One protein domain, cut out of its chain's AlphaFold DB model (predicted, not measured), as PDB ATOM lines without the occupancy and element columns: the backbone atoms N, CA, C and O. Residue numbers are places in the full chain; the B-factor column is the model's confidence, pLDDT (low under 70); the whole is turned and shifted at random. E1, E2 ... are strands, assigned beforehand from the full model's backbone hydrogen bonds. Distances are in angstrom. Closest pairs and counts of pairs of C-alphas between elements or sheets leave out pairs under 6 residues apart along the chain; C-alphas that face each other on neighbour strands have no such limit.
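What this domain is: This is residues 8 to 169 of the 172 residues of an uncharacterized protein of Clostridium sp. 26_22 (UniProt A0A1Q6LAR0). What is the main picture? A twisted sheet of five strands, E3 E2 E6 E7 E8, is the middle layer of a stack, with the sheet E1 E5 E4 over one face and the sheet E9 E14 E11 partly over the other. A fourth sheet, E10 E13 E12, lies beyond E9 E14 E11 at the far end. What is the make-up? The 162 printed residues have 14 named strands, E1 to E14 in chain order, and no named helix: all strand, each sheet antiparallel, with a meander E6 E7 E8, each strand the antiparallel neighbour of the one before. The whole is compact, with a radius of gyration of the C-alphas of 16.6 A and spans of 53 by 43 by 27 A.

How they stand to each other: How is the largest sheet built? Its order is E3, residues 38 to 42, E2, 18 to 26, E6, 68 to 75, E7, 80 to 88, and E8, 91 to 94, and it is strongly twisted. Within hydrogen-bond range are N 23 and O 41 in the hairpin E2 and E3, 2.8 A, N 20 and O 73 between E2 and E6, 2.9 A, N 72 and O 83 in the hairpin E6 and E7, 2.8 A, and N 86 and O 93 in the hairpin E7 and E8, 2.8 A. Which sheets face it? One is E1, 8 to 13, E5, 53 to 60, and E4, 45 to 50, with facing parts 10.7 A centre to centre; N 11 and O 56 are 2.9 A apart, as are N 48 and O 55 in the hairpin E4 and E5. The other is E9, 101 to 108, E14, 161 to 168, and E11, 127 to 130, at 10.2 A; N 104 and O 165 are 2.9 A apart, N 130 and O 164 2.8 A, and the closest C-alphas of E3 and E14, Tyr 38 and Ile 168, 6.0 A. What is the fourth sheet? It is E10, 112 to 118, E13, 150 to 157, and E12, 141 to 145; N 114 and O 155 are 2.8 A apart, and N 143 and O 152 in the hairpin E12 and E13 3.0 A.

Where its parts are: Where do the first and last strands lie? E1 begins at C-alpha 8 (151.729, 93.163, 166.193), and E14 ends at C-alpha 168 (156.722, 93.145, 188.660). Which strands are long? E2 measures 26.4 A from first to last C-alpha, E7 25.0 A and E14 23.6 A.

The domain as a whole: How large is it? The two C-alphas farthest apart, those of Gly 51 and Lys 147, are 54.5 A apart. Are there cuts or long links? The printed part has no cut, and the link E2 to E3, 11 residues, is long. Is confidence low anywhere? No printed residue is under 70, and the mean pLDDT of the printed part is 92.6.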
ATOM      1  N   HIS A   8     151.801  91.729 165.976       93.69
ATOM      2  CA  HIS A   8     151.729  93.163 166.193       93.69
ATOM      3  C   HIS A   8     150.300  93.587 166.492       93.69
ATOM      4  O   HIS A   8     149.341  92.910 166.122       93.69
ATOM      5  N   PHE A   9     150.162  94.714 167.172       94.69
ATOM      6  CA  PHE A   9     148.875  95.342 167.440       94.69
ATOM      7  C   PHE A   9     149.066  96.853 167.535       94.69
ATOM      8  O   PHE A   9     150.160  97.332 167.838       94.69
ATOM      9  N   SER A  10     148.004  97.611 167.265       95.38
ATOM     10  CA  SER A  10     148.057  99.069 167.343       95.38
ATOM     11  C   SER A  10     147.292  99.612 168.545       95.38
ATOM     12  O   SER A  10     146.205  99.133 168.862       95.38
ATOM     13  N   ILE A  11     147.822 100.673 169.144       95.31
ATOM     14  CA  ILE A  11     147.109 101.568 170.061       95.31
ATOM     15  C   ILE A  11     147.102 102.959 169.428       95.31
ATOM     16  O   ILE A  11     148.026 103.324 168.706       95.31
ATOM     17  N   THR A  12     146.029 103.716 169.628       96.94
ATOM     18  CA  THR A  12     145.958 105.109 169.175       96.94
ATOM     19  C   THR A  12     145.965 106.012 170.390       96.94
ATOM     20  O   THR A  12     145.015 106.004 171.170       96.94
ATOM     21  N   ASP A  13     147.044 106.769 170.539       97.31
ATOM     22  CA  ASP A  13     147.193 107.738 171.606       97.31
ATOM     23  C   ASP A  13     146.480 109.046 171.229       97.31
ATOM     24  O   ASP A  13     146.666 109.558 170.115       97.31
ATOM     25  N   PRO A  14     145.656 109.608 172.131       96.50
ATOM     26  CA  PRO A  14     145.164 110.966 171.977       96.50
ATOM     27  C   PRO A  14     146.290 111.985 172.190       96.50
ATOM     28  O   PRO A  14     147.334 111.688 172.773       96.50
ATOM     29  N   LYS A  15     146.053 113.226 171.762       94.94
ATOM     30  CA  LYS A  15     146.986 114.340 171.953       94.94
ATOM     31  C   LYS A  15     147.432 114.469 173.412       94.94
ATOM     32  O   LYS A  15     146.602 114.526 174.317       94.94
ATOM     33  N   GLY A  16     148.743 114.569 173.624       93.38
ATOM     34  CA  GLY A  16     149.335 114.721 174.959       93.38
ATOM     35  C   GLY A  16     149.400 113.428 175.775       93.38
ATOM     36  O   GLY A  16     149.749 113.484 176.952       93.38
ATOM     37  N   VAL A  17     149.074 112.283 175.170       96.75
ATOM     38  CA  VAL A  17     149.316 110.958 175.738       96.75
ATOM     39  C   VAL A  17     150.384 110.253 174.918       96.75
ATOM     40  O   VAL A  17     150.423 110.363 173.695       96.75
ATOM     41  N   ASN A  18     151.259 109.529 175.602       97.12
ATOM     42  CA  ASN A  18     152.268 108.702 174.972       97.12
ATOM     43  C   ASN A  18     152.317 107.343 175.676       97.12
ATOM     44  O   ASN A  18     152.629 107.243 176.866       97.12
ATOM     45  N   THR A  19     151.957 106.296 174.939       97.81
ATOM     46  CA  THR A  19     151.936 104.925 175.434       97.81
ATOM     47  C   THR A  19     153.234 104.200 175.098       97.81
ATOM     48  O   THR A  19     153.726 104.231 173.967       97.81
ATOM     49  N   VAL A  20     153.753 103.484 176.094       98.06
ATOM     50  CA  VAL A  20     154.837 102.508 175.962       98.06
ATOM     51  C   VAL A  20     154.374 101.174 176.534       98.06
ATOM     52  O   VAL A  20     153.581 101.126 177.480       98.06
ATOM     53  N   ILE A  21     154.848 100.073 175.956       97.62
ATOM     54  CA  ILE A  21     154.418  98.729 176.344       97.62
ATOM     55  C   ILE A  21     155.633  97.878 176.655       97.62
ATOM     56  O   ILE A  21     156.636  97.923 175.949       97.62
ATOM     57  N   TYR A  22     155.512  97.089 177.714       96.69
ATOM     58  CA  TYR A  22     156.513  96.136 178.147       96.69
ATOM     59  C   TYR A  22     155.947  94.728 178.111       96.69
ATOM     60  O   TYR A  22     154.860  94.483 178.634       96.69
ATOM     61  N   GLN A  23     156.700  93.782 177.567       95.50
ATOM     62  CA  GLN A  23     156.428  92.370 177.768       95.50
ATOM     63  C   GLN A  23     157.016  91.910 179.099       95.50
ATOM     64  O   GLN A  23     158.157  92.224 179.434       95.50
ATOM     65  N   VAL A  24     156.229  91.144 179.851       94.06
ATOM     66  CA  VAL A  24     156.641  90.526 181.111       94.06
ATOM     67  C   VAL A  24     157.024  89.076 180.853       94.06
ATOM     68  O   VAL A  24     156.243  88.297 180.305       94.06
ATOM     69  N   TYR A  25     158.213  88.698 181.306       92.62
ATOM     70  CA  TYR A  25     158.710  87.331 181.269       92.62
ATOM     71  C   TYR A  25     158.767  86.758 182.675       92.62
ATOM     72  O   TYR A  25     159.080  87.456 183.639       92.62
ATOM     73  N   LYS A  26     158.490  85.459 182.785       91.31
ATOM     74  CA  LYS A  26     158.630  84.704 184.027       91.31
ATOM     75  C   LYS A  26     159.810  83.752 183.910       91.31
ATOM     76  O   LYS A  26     159.853  82.916 183.010       91.31
ATOM     77  N   THR A  27     160.739  83.859 184.846       90.94
ATOM     78  CA  THR A  27     161.898  82.972 184.936       90.94
ATOM     79  C   THR A  27     161.447  81.541 185.245       90.94
ATOM     80  O   THR A  27     160.549  81.321 186.068       90.94
ATOM     81  N   LYS A  28     162.048  80.550 184.569       90.81
ATOM     82  CA  LYS A  28     161.751  79.127 184.808       90.81
ATOM     83  C   LYS A  28     162.134  78.734 186.232       90.81
ATOM     84  O   LYS A  28     163.064  79.292 186.805       90.81
ATOM     85  N   LYS A  29     161.434  77.742 186.790       91.44
ATOM     86  CA  LYS A  29     161.594  77.336 188.195       91.44
ATOM     87  C   LYS A  29     163.035  76.972 188.555       91.44
ATOM     88  O   LYS A  29     163.473  77.367 189.630       91.44
ATOM     89  N   GLU A  30     163.765  76.283 187.673       92.69
ATOM     90  CA  GLU A  30     165.167  75.919 187.926       92.69
ATOM     91  C   GLU A  30     166.101  77.131 188.108       92.69
ATOM     92  O   GLU A  30     167.104  77.024 188.803       92.69
ATOM     93  N   PHE A  31     165.732  78.295 187.568       90.31
ATOM     94  CA  PHE A  31     166.554  79.509 187.535       90.31
ATOM     95  C   PHE A  31     166.147  80.564 188.577       90.31
ATOM     96  O   PHE A  31     166.800  81.598 188.699       90.31
ATOM     97  N   LEU A  32     165.092  80.320 189.364       89.81
ATOM     98  CA  LEU A  32     164.562  81.293 190.335       89.81
ATOM     99  C   LEU A  32     165.490  81.574 191.525       89.81
ATOM    100  O   LEU A  32     165.290  82.566 192.220       89.81
ATOM    101  N   LYS A  33     166.474  80.704 191.791       88.75
ATOM    102  CA  LYS A  33     167.472  80.937 192.850       88.75
ATOM    103  C   LYS A  33     168.498  82.000 192.458       88.75
ATOM    104  O   LYS A  33     169.029  82.677 193.330       88.75
ATOM    105  N   GLU A  34     168.774  82.123 191.166       86.88
ATOM    106  CA  GLU A  34     169.856  82.957 190.632       86.88
ATOM    107  C   GLU A  34     169.322  84.249 190.010       86.88
ATOM    108  O   GLU A  34     169.940  85.309 190.130       86.88
ATOM    109  N   TYR A  35     168.140  84.180 189.398       88.50
ATOM    110  CA  TYR A  35     167.575  85.257 188.600       88.50
ATOM    111  C   TYR A  35     166.237  85.757 189.147       88.50
ATOM    112  O   TYR A  35     165.485  84.999 189.767       88.50
ATOM    113  N   PRO A  36     165.895  87.036 188.894       89.81
ATOM    114  CA  PRO A  36     164.618  87.588 189.323       89.81
ATOM    115  C   PRO A  36     163.444  86.787 188.753       89.81
ATOM    116  O   PRO A  36     163.478  86.330 187.611       89.81
ATOM    117  N   LYS A  37     162.372  86.651 189.543       91.44
ATOM    118  CA  LYS A  37     161.175  85.897 189.144       91.44
ATOM    119  C   LYS A  37     160.528  86.447 187.875       91.44
ATOM    120  O   LYS A  37     160.091  85.662 187.032       91.44
ATOM    121  N   TYR A  38     160.466  87.770 187.765       93.56
ATOM    122  CA  TYR A  38     159.925  88.466 186.609       93.56
ATOM    123  C   TYR A  38     160.966  89.412 186.023       93.56
ATOM    124  O   TYR A  38     161.712  90.063 186.756       93.56
ATOM    125  N   THR A  39     160.983  89.499 184.700       94.50
ATOM    126  CA  THR A  39     161.731  90.510 183.954       94.50
ATOM    127  C   THR A  39     160.819  91.204 182.959       94.50
ATOM    128  O   THR A  39     159.756  90.688 182.607       94.50
ATOM    129  N   VAL A  40     161.212  92.402 182.543       94.81
ATOM    130  CA  VAL A  40     160.455  93.231 181.607       94.81
ATOM    131  C   VAL A  40     161.338  93.660 180.447       94.81
ATOM    132  O   VAL A  40     162.544  93.851 180.606       94.81
ATOM    133  N   GLU A  41     160.724  93.815 179.284       95.25
ATOM    134  CA  GLU A  41     161.376  94.246 178.048       95.25
ATOM    135  C   GLU A  41     160.434  95.182 177.307       95.25
ATOM    136  O   GLU A  41     159.252  94.867 177.162       95.25
ATOM    137  N   ARG A  42     160.933  96.346 176.890       96.50
ATOM    138  CA  ARG A  42     160.139  97.308 176.129       96.50
ATOM    139  C   ARG A  42     159.875  96.738 174.739       96.50
ATOM    140  O   ARG A  42     160.793  96.231 174.106       96.50
ATOM    141  N   LEU A  43     158.629  96.818 174.283       96.88
ATOM    142  CA  LEU A  43     158.286  96.479 172.909       96.88
ATOM    143  C   LEU A  43     158.740  97.596 171.974       96.88
ATOM    144  O   LEU A  43     158.505  98.774 172.253       96.88
ATOM    145  N   GLU A  44     159.322  97.201 170.849       96.50
ATOM    146  CA  GLU A  44     159.560  98.092 169.720       96.50
ATOM    147  C   GLU A  44     158.232  98.487 169.072       96.50
ATOM    148  O   GLU A  44     157.263  97.713 169.055       96.50
ATOM    149  N   HIS A  45     158.182  99.694 168.516       97.06
ATOM    150  CA  HIS A  45     156.988 100.193 167.856       97.06
ATOM    151  C   HIS A  45     157.300 101.153 166.712       97.06
ATOM    152  O   HIS A  45     158.329 101.821 166.684       97.06
ATOM    153  N   SER A  46     156.372 101.232 165.764       97.44
ATOM    154  CA  SER A  46     156.324 102.292 164.755       97.44
ATOM    155  C   SER A  46     155.205 103.274 165.087       97.44
ATOM    156  O   SER A  46     154.235 102.914 165.759       97.44
ATOM    157  N   GLU A  47     155.334 104.516 164.623       96.75
ATOM    158  CA  GLU A  47     154.366 105.586 164.876       96.75
ATOM    159  C   GLU A  47     153.848 106.188 163.567       96.75
ATOM    160  O   GLU A  47     154.590 106.343 162.597       96.75
ATOM    161  N   GLU A  48     152.567 106.543 163.552       97.12
ATOM    162  CA  GLU A  48     151.889 107.201 162.440       97.12
ATOM    163  C   GLU A  48     150.995 108.324 162.986       97.12
ATOM    164  O   GLU A  48     149.985 108.076 163.652       97.12
ATOM    165  N   ILE A  49     151.346 109.575 162.676       95.81
ATOM    166  CA  ILE A  49     150.561 110.748 163.078       95.81
ATOM    167  C   ILE A  49     149.323 110.862 162.182       95.81
ATOM    168  O   ILE A  49     149.427 110.934 160.956       95.81
ATOM    169  N   ARG A  50     148.140 110.921 162.798       93.75
ATOM    170  CA  ARG A  50     146.835 111.049 162.135       93.75
ATOM    171  C   ARG A  50     146.066 112.229 162.724       93.75
ATOM    172  O   ARG A  50     145.240 112.068 163.623       93.75
ATOM    173  N   GLY A  51     146.344 113.430 162.218       94.19
ATOM    174  CA  GLY A  51     145.816 114.670 162.794       94.19
ATOM    175  C   GLY A  51     146.399 114.913 164.188       94.19
ATOM    176  O   GLY A  51     147.614 114.939 164.343       94.19
ATOM    177  N   ASP A  52     145.537 115.055 165.196       94.25
ATOM    178  CA  ASP A  52     145.938 115.186 166.609       94.25
ATOM    179  C   ASP A  52     146.163 113.832 167.320       94.25
ATOM    180  O   ASP A  52     146.459 113.805 168.515       94.25
ATOM    181  N   LEU A  53     145.994 112.706 166.619       96.69
ATOM    182  CA  LEU A  53     146.189 111.358 167.159       96.69
ATOM    183  C   LEU A  53     147.537 110.784 166.720       96.69
ATOM    184  O   LEU A  53     148.005 111.060 165.615       96.69
ATOM    185  N   ASN A  54     148.119 109.916 167.545       97.12
ATOM    186  CA  ASN A  54     149.304 109.141 167.183       97.12
ATOM    187  C   ASN A  54     148.993 107.644 167.247       97.12
ATOM    188  O   ASN A  54     148.723 107.096 168.316       97.12
ATOM    189  N   ARG A  55     149.000 106.967 166.098       98.00
ATOM    190  CA  ARG A  55     148.821 105.518 166.040       98.00
ATOM    191  C   ARG A  55     150.174 104.838 166.215       98.00
ATOM    192  O   ARG A  55     151.027 104.930 165.340       98.00
ATOM    193  N   LYS A  56     150.327 104.081 167.297       97.69
ATOM    194  CA  LYS A  56     151.507 103.260 167.574       97.69
ATOM    195  C   LYS A  56     151.231 101.806 167.253       97.69
ATOM    196  O   LYS A  56     150.215 101.278 167.695       97.69
ATOM    197  N   THR A  57     152.119 101.151 166.516       97.25
ATOM    198  CA  THR A  57     152.047  99.709 166.241       97.25
ATOM    199  C   THR A  57     153.199  99.008 166.936       97.25
ATOM    200  O   THR A  57     154.345  99.220 166.560       97.25
ATOM    201  N   PHE A  58     152.885  98.194 167.941       97.31
ATOM    202  CA  PHE A  58     153.850  97.464 168.759       97.31
ATOM    203  C   PHE A  58     154.104  96.078 168.187       97.31
ATOM    204  O   PHE A  58     153.163  95.427 167.725       97.31
ATOM    205  N   TYR A  59     155.350  95.619 168.269       95.38
ATOM    206  CA  TYR A  59     155.792  94.333 167.739       95.38
ATOM    207  C   TYR A  59     156.181  93.376 168.868       95.38
ATOM    208  O   TYR A  59     156.843  93.758 169.827       95.38
ATOM    209  N   VAL A  60     155.756  92.120 168.744       94.06
ATOM    210  CA  VAL A  60     156.075  91.009 169.647       94.06
ATOM    211  C   VAL A  60     156.772  89.938 168.819       94.06
ATOM    212  O   VAL A  60     156.124  89.247 168.034       94.06
ATOM    213  N   GLU A  61     158.091  89.830 168.968       87.06
ATOM    214  CA  GLU A  61     158.936  88.988 168.109       87.06
ATOM    215  C   GLU A  61     158.714  87.487 168.351       87.06
ATOM    216  O   GLU A  61     158.479  86.750 167.396       87.06
ATOM    217  N   ASP A  62     158.681  87.063 169.621       86.06
ATOM    218  CA  ASP A  62     158.469  85.671 170.040       86.06
ATOM    219  C   ASP A  62     157.136  85.514 170.805       86.06
ATOM    220  O   ASP A  62     157.098  85.489 172.048       86.06
ATOM    221  N   PRO A  63     155.996  85.438 170.094       86.19
ATOM    222  CA  PRO A  63     154.705  85.234 170.731       86.19
ATOM    223  C   PRO A  63     154.624  83.836 171.363       86.19
ATOM    224  O   PRO A  63     154.826  82.814 170.709       86.19
ATOM    225  N   ALA A  64     154.304  83.780 172.655       87.25
ATOM    226  CA  ALA A  64     154.211  82.523 173.389       87.25
ATOM    227  C   ALA A  64     152.894  81.801 173.065       87.25
ATOM    228  O   ALA A  64     151.849  82.436 172.925       87.25
ATOM    229  N   LYS A  65     152.921  80.458 173.017       85.75
ATOM    230  CA  LYS A  65     151.721  79.634 172.751       85.75
ATOM    231  C   LYS A  65     150.595  79.903 173.762       85.75
ATOM    232  O   LYS A  65     149.439  80.004 173.366       85.75
ATOM    233  N   ASP A  66     150.950  80.116 175.030       87.12
ATOM    234  CA  ASP A  66     150.007  80.410 176.123       87.12
ATOM    235  C   ASP A  66     149.732  81.917 176.315       87.12
ATOM    236  O   ASP A  66     149.079  82.332 177.275       87.12
ATOM    237  N   GLY A  67     150.221  82.741 175.387       91.06
ATOM    238  CA  GLY A  67     150.068  84.188 175.378       91.06
ATOM    239  C   GLY A  67     151.163  84.958 176.121       91.06
ATOM    240  O   GLY A  67     151.883  84.438 176.975       91.06
ATOM    241  N   ASN A  68     151.288  86.239 175.784       93.75
ATOM    242  CA  ASN A  68     152.301  87.149 176.309       93.75
ATOM    243  C   ASN A  68     151.644  88.144 177.271       93.75
ATOM    244  O   ASN A  68     150.691  88.838 176.912       93.75
ATOM    245  N   THR A  69     152.148  88.223 178.503       93.81
ATOM    246  CA  THR A  69     151.691  89.235 179.465       93.81
ATOM    247  C   THR A  69     152.340  90.570 179.131       93.81
ATOM    248  O   THR A  69     153.561  90.648 179.013       93.81
ATOM    249  N   LEU A  70     151.527  91.612 178.998       95.25
ATOM    250  CA  LEU A  70     151.949  92.959 178.640       95.25
ATOM    251  C   LEU A  70     151.592  93.943 179.753       95.25
ATOM    252  O   LEU A  70     150.490  93.901 180.294       95.25
ATOM    253  N   VAL A  71     152.498  94.861 180.055       95.50
ATOM    254  CA  VAL A  71     152.253  96.052 180.869       95.50
ATOM    255  C   VAL A  71     152.177  97.235 179.920       95.50
ATOM    256  O   VAL A  71     153.105  97.480 179.158       95.50
ATOM    257  N   ILE A  72     151.068  97.956 179.968       96.19
ATOM    258  CA  ILE A  72     150.775  99.102 179.114       96.19
ATOM    259  C   ILE A  72     150.819 100.334 180.012       96.19
ATOM    260  O   ILE A  72     150.054 100.423 180.975       96.19
ATOM    261  N   LEU A  73     151.741 101.247 179.718       96.88
ATOM    262  CA  LEU A  73     151.937 102.489 180.457       96.88
ATOM    263  C   LEU A  73     151.594 103.653 179.537       96.88
ATOM    264  O   LEU A  73     152.334 103.934 178.596       96.88
ATOM    265  N   SER A  74     150.484 104.329 179.814       97.06
ATOM    266  CA  SER A  74     150.072 105.526 179.083       97.06
ATOM    267  C   SER A  74     150.395 106.759 179.918       97.06
ATOM    268  O   SER A  74     149.755 107.014 180.942       97.06
ATOM    269  N   PHE A  75     151.409 107.507 179.488       97.44
ATOM    270  CA  PHE A  75     151.866 108.735 180.129       97.44
ATOM    271  C   PHE A  75     151.040 109.909 179.611       97.44
ATOM    272  O   PHE A  75     151.051 110.189 178.415       97.44
ATOM    273  N   GLY A  76     150.294 110.558 180.501       95.69
ATOM    274  CA  GLY A  76     149.667 111.854 180.254       95.69
ATOM    275  C   GLY A  76     150.454 112.982 180.919       95.69
ATOM    276  O   GLY A  76     151.518 112.759 181.488       95.69
ATOM    277  N   GLN A  77     149.900 114.193 180.893       89.69
ATOM    278  CA  GLN A  77     150.572 115.382 181.427       89.69
ATOM    279  C   GLN A  77     150.882 115.295 182.934       89.69
ATOM    280  O   GLN A  77     151.929 115.761 183.371       89.69
ATOM    281  N   ASP A  78     149.980 114.718 183.726       88.94
ATOM    282  CA  ASP A  78     150.023 114.731 185.195       88.94
ATOM    283  C   ASP A  78     149.870 113.340 185.833       88.94
ATOM    284  O   ASP A  78     149.898 113.196 187.055       88.94
ATOM    285  N   LYS A  79     149.696 112.295 185.019       92.88
ATOM    286  CA  LYS A  79     149.414 110.938 185.493       92.88
ATOM    287  C   LYS A  79     149.936 109.873 184.542       92.88
ATOM    288  O   LYS A  79     150.032 110.084 183.335       92.88
ATOM    289  N   VAL A  80     150.172 108.691 185.098       94.06
ATOM    290  CA  VAL A  80     150.467 107.473 184.337       94.06
ATOM    291  C   VAL A  80     149.326 106.492 184.557       94.06
ATOM    292  O   VAL A  80     149.013 106.141 185.695       94.06
ATOM    293  N   VAL A  81     148.691 106.056 183.472       93.75
ATOM    294  CA  VAL A  81     147.702 104.977 183.517       93.75
ATOM    295  C   VAL A  81     148.432 103.660 183.290       93.75
ATOM    296  O   VAL A  81     149.131 103.497 182.292       93.75
ATOM    297  N   ILE A  82     148.278 102.733 184.233       92.88
ATOM    298  CA  ILE A  82     148.894 101.407 184.184       92.88
ATOM    299  C   ILE A  82     147.796 100.385 183.909       92.88
ATOM    300  O   ILE A  82     146.892 100.188 184.724       92.88
ATOM    301  N   ASN A  83     147.900  99.695 182.781       93.06
ATOM    302  CA  ASN A  83     147.072  98.542 182.461       93.06
ATOM    303  C   ASN A  83     147.949  97.305 182.287       93.06
ATOM    304  O   ASN A  83     149.115  97.381 181.906       93.06
ATOM    305  N   THR A  84     147.380  96.134 182.545       93.31
ATOM    306  CA  THR A  84     147.988  94.867 182.136       93.31
ATOM    307  C   THR A  84     147.098  94.225 181.082       93.31
ATOM    308  O   THR A  84     145.869  94.291 181.173       93.31
ATOM    309  N   GLY A  85     147.703  93.595 180.085       92.94
ATOM    310  CA  GLY A  85     147.019  92.822 179.061       92.94
ATOM    311  C   GLY A  85     147.630  91.438 178.880       92.94
ATOM    312  O   GLY A  85     148.764  91.183 179.279       92.94
ATOM    313  N   LEU A  86     146.862  90.543 178.271       94.00
ATOM    314  CA  LEU A  86     147.326  89.260 177.762       94.00
ATOM    315  C   LEU A  86     147.108  89.253 176.250       94.00
ATOM    316  O   LEU A  86     145.965  89.336 175.800       94.00
ATOM    317  N   LEU A  87     148.193  89.159 175.487       93.88
ATOM    318  CA  LEU A  87     148.139  88.889 174.055       93.88
ATOM    319  C   LEU A  87     148.044  87.374 173.868       93.88
ATOM    320  O   LEU A  87     149.020  86.673 174.120       93.88
ATOM    321  N   LEU A  88     146.878  86.865 173.475       91.75
ATOM    322  CA  LEU A  88     146.634  85.435 173.276       91.75
ATOM    323  C   LEU A  88     145.991  85.213 171.913       91.75
ATOM    324  O   LEU A  88     144.947  85.791 171.614       91.75
ATOM    325  N   GLY A  89     146.599  84.357 171.088       86.81
ATOM    326  CA  GLY A  89     146.204  84.291 169.684       86.81
ATOM    327  C   GLY A  89     146.351  85.681 169.065       86.81
ATOM    328  O   GLY A  89     147.396  86.307 169.239       86.81
ATOM    329  N   ASP A  90     145.325  86.164 168.376       87.75
ATOM    330  CA  ASP A  90     145.348  87.470 167.700       87.75
ATOM    331  C   ASP A  90     144.597  88.559 168.483       87.75
ATOM    332  O   ASP A  90     144.283  89.623 167.955       87.75
ATOM    333  N   GLU A  91     144.320  88.307 169.765       91.00
ATOM    334  CA  GLU A  91     143.576  89.218 170.628       91.00
ATOM    335  C   GLU A  91     144.431  89.727 171.789       91.00
ATOM    336  O   GLU A  91     145.014  88.952 172.553       91.00
ATOM    337  N   LEU A  92     144.425  91.047 171.983       92.44
ATOM    338  CA  LEU A  92     144.904  91.677 173.208       92.44
ATOM    339  C   LEU A  92     143.734  91.859 174.180       92.44
ATOM    340  O   LEU A  92     142.829  92.659 173.947       92.44
ATOM    341  N   ARG A  93     143.771  91.140 175.302       93.19
ATOM    342  CA  ARG A  93     142.751  91.217 176.352       93.19
ATOM    343  C   ARG A  93     143.286  91.981 177.550       93.19
ATOM    344  O   ARG A  93     144.208  91.515 178.215       93.19
ATOM    345  N   ILE A  94     142.691  93.129 177.863       92.69
ATOM    346  CA  ILE A  94     143.031  93.883 179.076       92.69
ATOM    347  C   ILE A  94     142.527  93.107 180.296       92.69
ATOM    348  O   ILE A  94     141.343  92.782 180.399       92.69
ATOM    349  N   THR A  95     143.430  92.778 181.218       84.88
ATOM    350  CA  THR A  95     143.080  92.011 182.414       84.88
ATOM    351  C   THR A  95     142.566  92.930 183.518       84.88
ATOM    352  O   THR A  95     143.104  94.006 183.765       84.88
ATOM    353  N   LYS A  96     141.524  92.470 184.218       81.06
ATOM    354  CA  LYS A  96     141.055  93.060 185.484       81.06
ATOM    355  C   LYS A  96     141.729  92.435 186.707       81.06
ATOM    356  O   LYS A  96     141.524  92.907 187.821       81.06
ATOM    357  N   LYS A  97     142.481  91.342 186.523       77.62
ATOM    358  CA  LYS A  97     143.217  90.699 187.616       77.62
ATOM    359  C   LYS A  97     144.329  91.644 188.078       77.62
ATOM    360  O   LYS A  97     145.076  92.107 187.216       77.62
ATOM    361  N   PRO A  98     144.467  91.891 189.390       70.44
ATOM    362  CA  PRO A  98     145.587  92.652 189.917       70.44
ATOM    363  C   PRO A  98     146.902  91.968 189.538       70.44
ATOM    364  O   PRO A  98     147.162  90.833 189.942       70.44
ATOM    365  N   THR A  99     147.717  92.649 188.742       77.81
ATOM    366  CA  THR A  99     149.116  92.271 188.540       77.81
ATOM    367  C   THR A  99     149.904  92.874 189.685       77.81
ATOM    368  O   THR A  99     149.748  94.071 189.944       77.81
ATOM    369  N   PRO A 100     150.734  92.094 190.387       77.62
ATOM    370  CA  PRO A 100     151.455  92.626 191.517       77.62
ATOM    371  C   PRO A 100     152.608  93.485 190.959       77.62
ATOM    372  O   PRO A 100     153.597  93.031 190.378       77.62
ATOM    373  N   PHE A 101     152.342  94.786 190.981       85.06
ATOM    374  CA  PHE A 101     153.064  95.828 190.270       85.06
ATOM    375  C   PHE A 101     153.545  96.830 191.308       85.06
ATOM    376  O   PHE A 101     152.744  97.407 192.046       85.06
ATOM    377  N   LYS A 102     154.859  97.029 191.381       91.25
ATOM    378  CA  LYS A 102     155.463  98.040 192.239       91.25
ATOM    379  C   LYS A 102     155.998  99.150 191.359       91.25
ATOM    380  O   LYS A 102     156.758  98.893 190.431       91.25
ATOM    381  N   PHE A 103     155.625 100.379 191.684       91.88
ATOM    382  CA  PHE A 103     156.157 101.569 191.043       91.88
ATOM    383  C   PHE A 103     156.579 102.596 192.074       91.88
ATOM    384  O   PHE A 103     156.112 102.597 193.212       91.88
ATOM    385  N   THR A 104     157.489 103.463 191.658       93.12
ATOM    386  CA  THR A 104     157.965 104.579 192.457       93.12
ATOM    387  C   THR A 104     158.301 105.746 191.544       93.12
ATOM    388  O   THR A 104     158.825 105.565 190.443       93.12
ATOM    389  N   THR A 105     158.033 106.948 192.034       94.31
ATOM    390  CA  THR A 105     158.593 108.166 191.456       94.31
ATOM    391  C   THR A 105     159.961 108.390 192.082       94.31
ATOM    392  O   THR A 105     160.110 108.298 193.300       94.31
ATOM    393  N   LEU A 106     160.964 108.643 191.253       94.19
ATOM    394  CA  LEU A 106     162.329 108.938 191.668       94.19
ATOM    395  C   LEU A 106     162.612 110.397 191.353       94.19
ATOM    396  O   LEU A 106     162.341 110.844 190.244       94.19
ATOM    397  N   TYR A 107     163.162 111.125 192.311       93.88
ATOM    398  CA  TYR A 107     163.617 112.494 192.128       93.88
ATOM    399  C   TYR A 107     164.858 112.697 192.983       93.88
ATOM    400  O   TYR A 107     164.891 112.257 194.132       93.88
ATOM    401  N   SER A 108     165.859 113.366 192.423       90.44
ATOM    402  CA  SER A 108     167.097 113.698 193.121       90.44
ATOM    403  C   SER A 108     167.541 115.099 192.711       90.44
ATOM    404  O   SER A 108     167.440 115.471 191.541       90.44
ATOM    405  N   ASP A 109     168.019 115.895 193.665       93.25
ATOM    406  CA  ASP A 109     168.633 117.210 193.427       93.25
ATOM    407  C   ASP A 109     170.073 117.083 192.896       93.25
ATOM    408  O   ASP A 109     170.675 118.051 192.426       93.25
ATOM    409  N   LYS A 110     170.631 115.870 192.945       93.38
ATOM    410  CA  LYS A 110     171.991 115.534 192.527       93.38
ATOM    411  C   LYS A 110     171.969 114.384 191.528       93.38
ATOM    412  O   LYS A 110     170.975 113.687 191.358       93.38
ATOM    413  N   ALA A 111     173.079 114.213 190.815       91.75
ATOM    414  CA  ALA A 111     173.261 113.019 190.004       91.75
ATOM    415  C   ALA A 111     173.385 111.804 190.935       91.75
ATOM    416  O   ALA A 111     174.201 111.819 191.857       91.75
ATOM    417  N   GLU A 112     172.591 110.769 190.683       92.06
ATOM    418  CA  GLU A 112     172.489 109.604 191.563       92.06
ATOM    419  C   GLU A 112     172.494 108.305 190.756       92.06
ATOM    420  O   GLU A 112     171.980 108.238 189.636       92.06
ATOM    421  N   GLU A 113     173.095 107.260 191.322       92.69
ATOM    422  CA  GLU A 113     173.015 105.911 190.771       92.69
ATOM    423  C   GLU A 113     171.835 105.169 191.395       92.69
ATOM    424  O   GLU A 113     171.738 105.025 192.610       92.69
ATOM    425  N   TYR A 114     170.940 104.669 190.551       89.94
ATOM    426  CA  TYR A 114     169.731 103.977 190.969       89.94
ATOM    427  C   TYR A 114     169.328 102.966 189.900       89.94
ATOM    428  O   TYR A 114     169.307 103.270 188.718       89.94
ATOM    429  N   LYS A 115     168.929 101.742 190.192       90.44
ATOM    430  CA  LYS A 115     169.213 100.882 191.339       90.44
ATOM    431  C   LYS A 115     170.138  99.787 190.799       90.44
ATOM    432  O   LYS A 115     170.078  99.503 189.607       90.44
ATOM    433  N   GLU A 116     170.977  99.167 191.626       92.44
ATOM    434  CA  GLU A 116     171.738  97.990 191.181       92.44
ATOM    435  C   GLU A 116     170.796  96.783 190.995       92.44
ATOM    436  O   GLU A 116     169.995  96.464 191.880       92.44
ATOM    437  N   PHE A 117     170.872  96.112 189.847       91.88
ATOM    438  CA  PHE A 117     170.117  94.891 189.557       91.88
ATOM    439  C   PHE A 117     170.911  93.917 188.680       91.88
ATOM    440  O   PHE A 117     171.800  94.306 187.921       91.88
ATOM    441  N   LYS A 118     170.557  92.632 188.783       89.94
ATOM    442  CA  LYS A 118     171.134  91.550 187.976       89.94
ATOM    443  C   LYS A 118     170.389  91.393 186.655       89.94
ATOM    444  O   LYS A 118     169.171  91.591 186.601       89.94
ATOM    445  N   TYR A 119     171.119  90.975 185.628       88.44
ATOM    446  CA  TYR A 119     170.551  90.559 184.349       88.44
ATOM    447  C   TYR A 119     170.388  89.045 184.276       88.44
ATOM    448  O   TYR A 119     171.191  88.289 184.819       88.44
ATOM    449  N   THR A 120     169.356  88.599 183.568       87.00
ATOM    450  CA  THR A 120     169.278  87.217 183.084       87.00
ATOM    451  C   THR A 120     170.290  86.992 181.950       87.00
ATOM    452  O   THR A 120     170.737  87.965 181.338       87.00
ATOM    453  N   PRO A 121     170.629  85.737 181.590       84.94
ATOM    454  CA  PRO A 121     171.590  85.454 180.515       84.94
ATOM    455  C   PRO A 121     171.205  86.049 179.154       84.94
ATOM    456  O   PRO A 121     172.066  86.356 178.339       84.94
ATOM    457  N   ASN A 122     169.906  86.247 178.918       85.62
ATOM    458  CA  ASN A 122     169.360  86.916 177.736       85.62
ATOM    459  C   ASN A 122     169.194  88.438 177.918       85.62
ATOM    460  O   ASN A 122     168.351  89.037 177.260       85.62
ATOM    461  N   PHE A 123     169.950  89.053 178.832       87.62
ATOM    462  CA  PHE A 123     169.976  90.498 179.079       87.62
ATOM    463  C   PHE A 123     168.614  91.132 179.410       87.62
ATOM    464  O   PHE A 123     168.398  92.322 179.180       87.62
ATOM    465  N   LYS A 124     167.726  90.385 180.077       90.62
ATOM    466  CA  LYS A 124     166.482  90.936 180.636       90.62
ATOM    467  C   LYS A 124     166.673  91.326 182.093       90.62
ATOM    468  O   LYS A 124     167.494  90.758 182.815       90.62
ATOM    469  N   ARG A 125     165.897  92.313 182.531       92.94
ATOM    470  CA  ARG A 125     166.031  92.928 183.857       92.94
ATOM    471  C   ARG A 125     164.685  93.048 184.572       92.94
ATOM    472  O   ARG A 125     163.652  93.090 183.907       92.94
ATOM    473  N   PRO A 126     164.667  93.094 185.915       93.56
ATOM    474  CA  PRO A 126     163.423  93.100 186.692       93.56
ATOM    475  C   PRO A 126     162.736  94.466 186.768       93.56
ATOM    476  O   PRO A 126     161.578  94.545 187.172       93.56
ATOM    477  N   ILE A 127     163.455  95.534 186.421       94.88
ATOM    478  CA  ILE A 127     163.037  96.921 186.605       94.88
ATOM    479  C   ILE A 127     163.237  97.706 185.315       94.88
ATOM    480  O   ILE A 127     164.237  97.520 184.613       94.88
ATOM    481  N   SER A 128     162.324  98.630 185.030       96.38
ATOM    482  CA  SER A 128     162.588  99.699 184.072       96.38
ATOM    483  C   SER A 128     162.365 101.075 184.683       96.38
ATOM    484  O   SER A 128     161.563 101.232 185.603       96.38
ATOM    485  N   ILE A 129     163.126 102.052 184.191       96.81
ATOM    486  CA  ILE A 129     163.111 103.445 184.629       96.81
ATOM    487  C   ILE A 129     162.876 104.298 183.397       96.81
ATOM    488  O   ILE A 129     163.612 104.194 182.417       96.81
ATOM    489  N   ILE A 130     161.850 105.128 183.459       97.44
ATOM    490  CA  ILE A 130     161.330 105.888 182.334       97.44
ATOM    491  C   ILE A 130     161.316 107.353 182.738       97.44
ATOM    492  O   ILE A 130     160.902 107.708 183.842       97.44
ATOM    493  N   ASP A 131     161.783 108.205 181.843       95.88
ATOM    494  CA  ASP A 131     161.546 109.636 181.924       95.88
ATOM    495  C   ASP A 131     160.081 109.912 181.540       95.88
ATOM    496  O   ASP A 131     159.726 109.714 180.380       95.88
ATOM    497  N   PRO A 132     159.207 110.333 182.471       94.94
ATOM    498  CA  PRO A 132     157.783 110.489 182.197       94.94
ATOM    499  C   PRO A 132     157.478 111.617 181.203       94.94
ATOM    500  O   PRO A 132     156.409 111.602 180.602       94.94
ATOM    501  N   GLU A 133     158.392 112.573 181.008       92.38
ATOM    502  CA  GLU A 133     158.200 113.687 180.071       92.38
ATOM    503  C   GLU A 133     158.466 113.262 178.625       92.38
ATOM    504  O   GLU A 133     157.747 113.652 177.709       92.38
ATOM    505  N   THR A 134     159.515 112.464 178.414       94.25
ATOM    506  CA  THR A 134     159.932 112.024 177.072       94.25
ATOM    507  C   THR A 134     159.454 110.616 176.739       94.25
ATOM    508  O   THR A 134     159.496 110.209 175.584       94.25
ATOM    509  N   THR A 135     158.994 109.858 177.737       95.81
ATOM    510  CA  THR A 135     158.744 108.407 177.696       95.81
ATOM    511  C   THR A 135     159.960 107.569 177.304       95.81
ATOM    512  O   THR A 135     159.835 106.381 176.996       95.81
ATOM    513  N   GLU A 136     161.156 108.156 177.332       95.75
ATOM    514  CA  GLU A 136     162.393 107.450 177.036       95.75
ATOM    515  C   GLU A 136     162.840 106.606 178.221       95.75
ATOM    516  O   GLU A 136     162.733 106.987 179.390       95.75
ATOM    517  N   GLU A 137     163.363 105.428 177.905       95.38
ATOM    518  CA  GLU A 137     163.904 104.538 178.915       95.38
ATOM    519  C   GLU A 137     165.323 104.968 179.303       95.38
ATOM    520  O   GLU A 137     166.195 105.169 178.452       95.38
ATOM    521  N   VAL A 138     165.590 105.069 180.605       95.38
ATOM    522  CA  VAL A 138     166.939 105.331 181.106       95.38
ATOM    523  C   VAL A 138     167.788 104.084 180.889       95.38
ATOM    524  O   VAL A 138     167.658 103.089 181.604       95.38
ATOM    525  N   LYS A 139     168.686 104.156 179.903       93.50
ATOM    526  CA  LYS A 139     169.610 103.068 179.574       93.50
ATOM    527  C   LYS A 139     170.536 102.764 180.766       93.50
ATOM    528  O   LYS A 139     171.255 103.661 181.213       93.50
ATOM    529  N   PRO A 140     170.551 101.523 181.279       94.06
ATOM    530  CA  PRO A 140     171.445 101.142 182.364       94.06
ATOM    531  C   PRO A 140     172.898 101.073 181.895       94.06
ATOM    532  O   PRO A 140     173.185 100.665 180.771       94.06
ATOM    533  N   VAL A 141     173.822 101.401 182.792       94.12
ATOM    534  CA  VAL A 141     175.248 101.128 182.616       94.12
ATOM    535  C   VAL A 141     175.517  99.709 183.101       94.12
ATOM    536  O   VAL A 141     175.290  99.409 184.275       94.12
ATOM    537  N   LEU A 142     175.977  98.849 182.193       92.88
ATOM    538  CA  LEU A 142     176.359  97.471 182.497       92.88
ATOM    539  C   LEU A 142     177.803  97.404 182.982       92.88
ATOM    540  O   LEU A 142     178.666  98.123 182.480       92.88
ATOM    541  N   TYR A 143     178.064  96.511 183.926       92.75
ATOM    542  CA  TYR A 143     179.409  96.170 184.370       92.75
ATOM    543  C   TYR A 143     179.451  94.728 184.866       92.75
ATOM    544  O   TYR A 143     178.433  94.141 185.242       92.75
ATOM    545  N   PHE A 144     180.649  94.160 184.849       92.00
ATOM    546  CA  PHE A 144     180.923  92.850 185.411       92.00
ATOM    547  C   PHE A 144     181.387  93.011 186.860       92.00
ATOM    548  O   PHE A 144     182.315  93.773 187.132       92.00
ATOM    549  N   ASP A 145     180.719  92.337 187.791       91.12
ATOM    550  CA  ASP A 145     181.101  92.312 189.200       91.12
ATOM    551  C   ASP A 145     181.958  91.076 189.482       91.12
ATOM    552  O   ASP A 145     181.446  89.967 189.633       91.12
ATOM    553  N   GLU A 146     183.272  91.278 189.584       92.56
ATOM    554  CA  GLU A 146     184.258  90.217 189.821       92.56
ATOM    555  C   GLU A 146     184.035  89.459 191.136       92.56
ATOM    556  O   GLU A 146     184.389  88.286 191.236       92.56
ATOM    557  N   LYS A 147     183.426  90.091 192.150       91.38
ATOM    558  CA  LYS A 147     183.192  89.442 193.452       91.38
ATOM    559  C   LYS A 147     182.103  88.384 193.374       91.38
ATOM    560  O   LYS A 147     182.150  87.400 194.106       91.38
ATOM    561  N   THR A 148     181.098  88.628 192.538       88.50
ATOM    562  CA  THR A 148     179.939  87.742 192.376       88.50
ATOM    563  C   THR A 148     179.984  86.944 191.076       88.50
ATOM    564  O   THR A 148     179.223  85.992 190.945       88.50
ATOM    565  N   ASN A 149     180.909  87.264 190.162       88.19
ATOM    566  CA  ASN A 149     181.026  86.680 188.824       88.19
ATOM    567  C   ASN A 149     179.743  86.881 187.987       88.19
ATOM    568  O   ASN A 149     179.308  85.988 187.260       88.19
ATOM    569  N   GLU A 150     179.118  88.057 188.112       86.00
ATOM    570  CA  GLU A 150     177.812  88.379 187.525       86.00
ATOM    571  C   GLU A 150     177.846  89.667 186.696       86.00
ATOM    572  O   GLU A 150     178.560  90.621 187.008       86.00
ATOM    573  N   VAL A 151     177.002  89.732 185.661       89.44
ATOM    574  CA  VAL A 151     176.719  90.985 184.951       89.44
ATOM    575  C   VAL A 151     175.613  91.737 185.683       89.44
ATOM    576  O   VAL A 151     174.483  91.253 185.825       89.44
ATOM    577  N   LYS A 152     175.934  92.951 186.119       92.12
ATOM    578  CA  LYS A 152     175.019  93.850 186.819       92.12
ATOM    579  C   LYS A 152     174.781  95.110 186.005       92.12
ATOM    580  O   LYS A 152     175.565  95.476 185.130       92.12
ATOM    581  N   GLY A 153     173.681  95.788 186.303       93.62
ATOM    582  CA  GLY A 153     173.438  97.131 185.805       93.62
ATOM    583  C   GLY A 153     172.926  98.066 186.874       93.62
ATOM    584  O   GLY A 153     172.343  97.653 187.873       93.62
ATOM    585  N   LYS A 154     173.149  99.348 186.611       94.75
ATOM    586  CA  LYS A 154     172.622 100.471 187.382       94.75
ATOM    587  C   LYS A 154     172.284 101.611 186.433       94.75
ATOM    588  O   LYS A 154     172.999 101.819 185.452       94.75
ATOM    589  N   CYS A 155     171.218 102.355 186.695       94.88
ATOM    590  CA  CYS A 155     170.920 103.558 185.922       94.88
ATOM    591  C   CYS A 155     171.537 104.782 186.599       94.88
ATOM    592  O   CYS A 155     171.714 104.824 187.814       94.88
ATOM    593  N   LYS A 156     171.877 105.785 185.792       94.50
ATOM    594  CA  LYS A 156     172.334 107.089 186.271       94.50
ATOM    595  C   LYS A 156     171.212 108.091 186.056       94.50
ATOM    596  O   LYS A 156     170.816 108.328 184.916       94.50
ATOM    597  N   LEU A 157     170.694 108.642 187.146       95.38
ATOM    598  CA  LEU A 157     169.628 109.633 187.125       95.38
ATOM    599  C   LEU A 157     170.234 111.032 187.032       95.38
ATOM    600  O   LEU A 157     171.254 111.325 187.661       95.38
ATOM    601  N   LYS A 158     169.615 111.896 186.224       94.88
ATOM    602  CA  LYS A 158     170.014 113.302 186.130       94.88
ATOM    603  C   LYS A 158     169.406 114.090 187.300       94.88
ATOM    604  O   LYS A 158     168.273 113.797 187.682       94.88
ATOM    605  N   PRO A 159     170.128 115.090 187.836       95.44
ATOM    606  CA  PRO A 159     169.602 115.963 188.880       95.44
ATOM    607  C   PRO A 159     168.398 116.771 188.383       95.44
ATOM    608  O   PRO A 159     168.299 117.070 187.191       95.44
ATOM    609  N   TYR A 160     167.528 117.162 189.316       94.62
ATOM    610  CA  TYR A 160     166.347 118.008 189.095       94.62
ATOM    611  C   TYR A 160     165.356 117.441 188.075       94.62
ATOM    612  O   TYR A 160     164.635 118.186 187.414       94.62
ATOM    613  N   LYS A 161     165.322 116.114 187.938       94.81
ATOM    614  CA  LYS A 161     164.435 115.418 187.015       94.81
ATOM    615  C   LYS A 161     163.738 114.259 187.710       94.81
ATOM    616  O   LYS A 161     164.353 113.523 188.483       94.81
ATOM    617  N   SER A 162     162.447 114.113 187.433       94.44
ATOM    618  CA  SER A 162     161.645 113.002 187.932       94.44
ATOM    619  C   SER A 162     161.695 111.819 186.972       94.44
ATOM    620  O   SER A 162     161.707 111.995 185.758       94.44
ATOM    621  N   TYR A 163     161.681 110.610 187.521       96.56
ATOM    622  CA  TYR A 163     161.613 109.366 186.764       96.56
ATOM    623  C   TYR A 163     160.521 108.464 187.326       96.56
ATOM    624  O   TYR A 163     160.295 108.421 188.536       96.56
ATOM    625  N   PHE A 164     159.868 107.712 186.451       96.44
ATOM    626  CA  PHE A 164     158.951 106.643 186.814       96.44
ATOM    627  C   PHE A 164     159.697 105.314 186.742       96.44
ATOM    628  O   PHE A 164     160.161 104.919 185.674       96.44
ATOM    629  N   ALA A 165     159.823 104.614 187.865       96.12
ATOM    630  CA  ALA A 165     160.417 103.284 187.901       96.12
ATOM    631  C   ALA A 165     159.372 102.244 188.281       96.12
ATOM    632  O   ALA A 165     158.578 102.474 189.194       96.12
ATOM    633  N   PHE A 166     159.393 101.092 187.616       95.31
ATOM    634  CA  PHE A 166     158.480  99.999 187.926       95.31
ATOM    635  C   PHE A 166     159.120  98.623 187.795       95.31
ATOM    636  O   PHE A 166     160.085  98.418 187.059       95.31
ATOM    637  N   GLU A 167     158.534  97.672 188.509       94.25
ATOM    638  CA  GLU A 167     158.928  96.272 188.551       94.25
ATOM    639  C   GLU A 167     157.707  95.391 188.845       94.25
ATOM    640  O   GLU A 167     156.770  95.796 189.542       94.25
ATOM    641  N   ILE A 168     157.728  94.161 188.334       91.31
ATOM    642  CA  ILE A 168     156.722  93.145 188.660       91.31
ATOM    643  C   ILE A 168     157.261  92.312 189.819       91.31
ATOM    644  O   ILE A 168     158.329  91.707 189.722       91.31
ATOM    645  N   ARG A 169     156.531  92.284 190.929       83.94
ATOM    646  CA  ARG A 169     156.868  91.522 192.141       83.94
ATOM    647  C   ARG A 169     155.625  90.802 192.584       83.94
ATOM    648  O   ARG A 169     154.579  91.395 192.437       83.94
TER     649      ARG A 169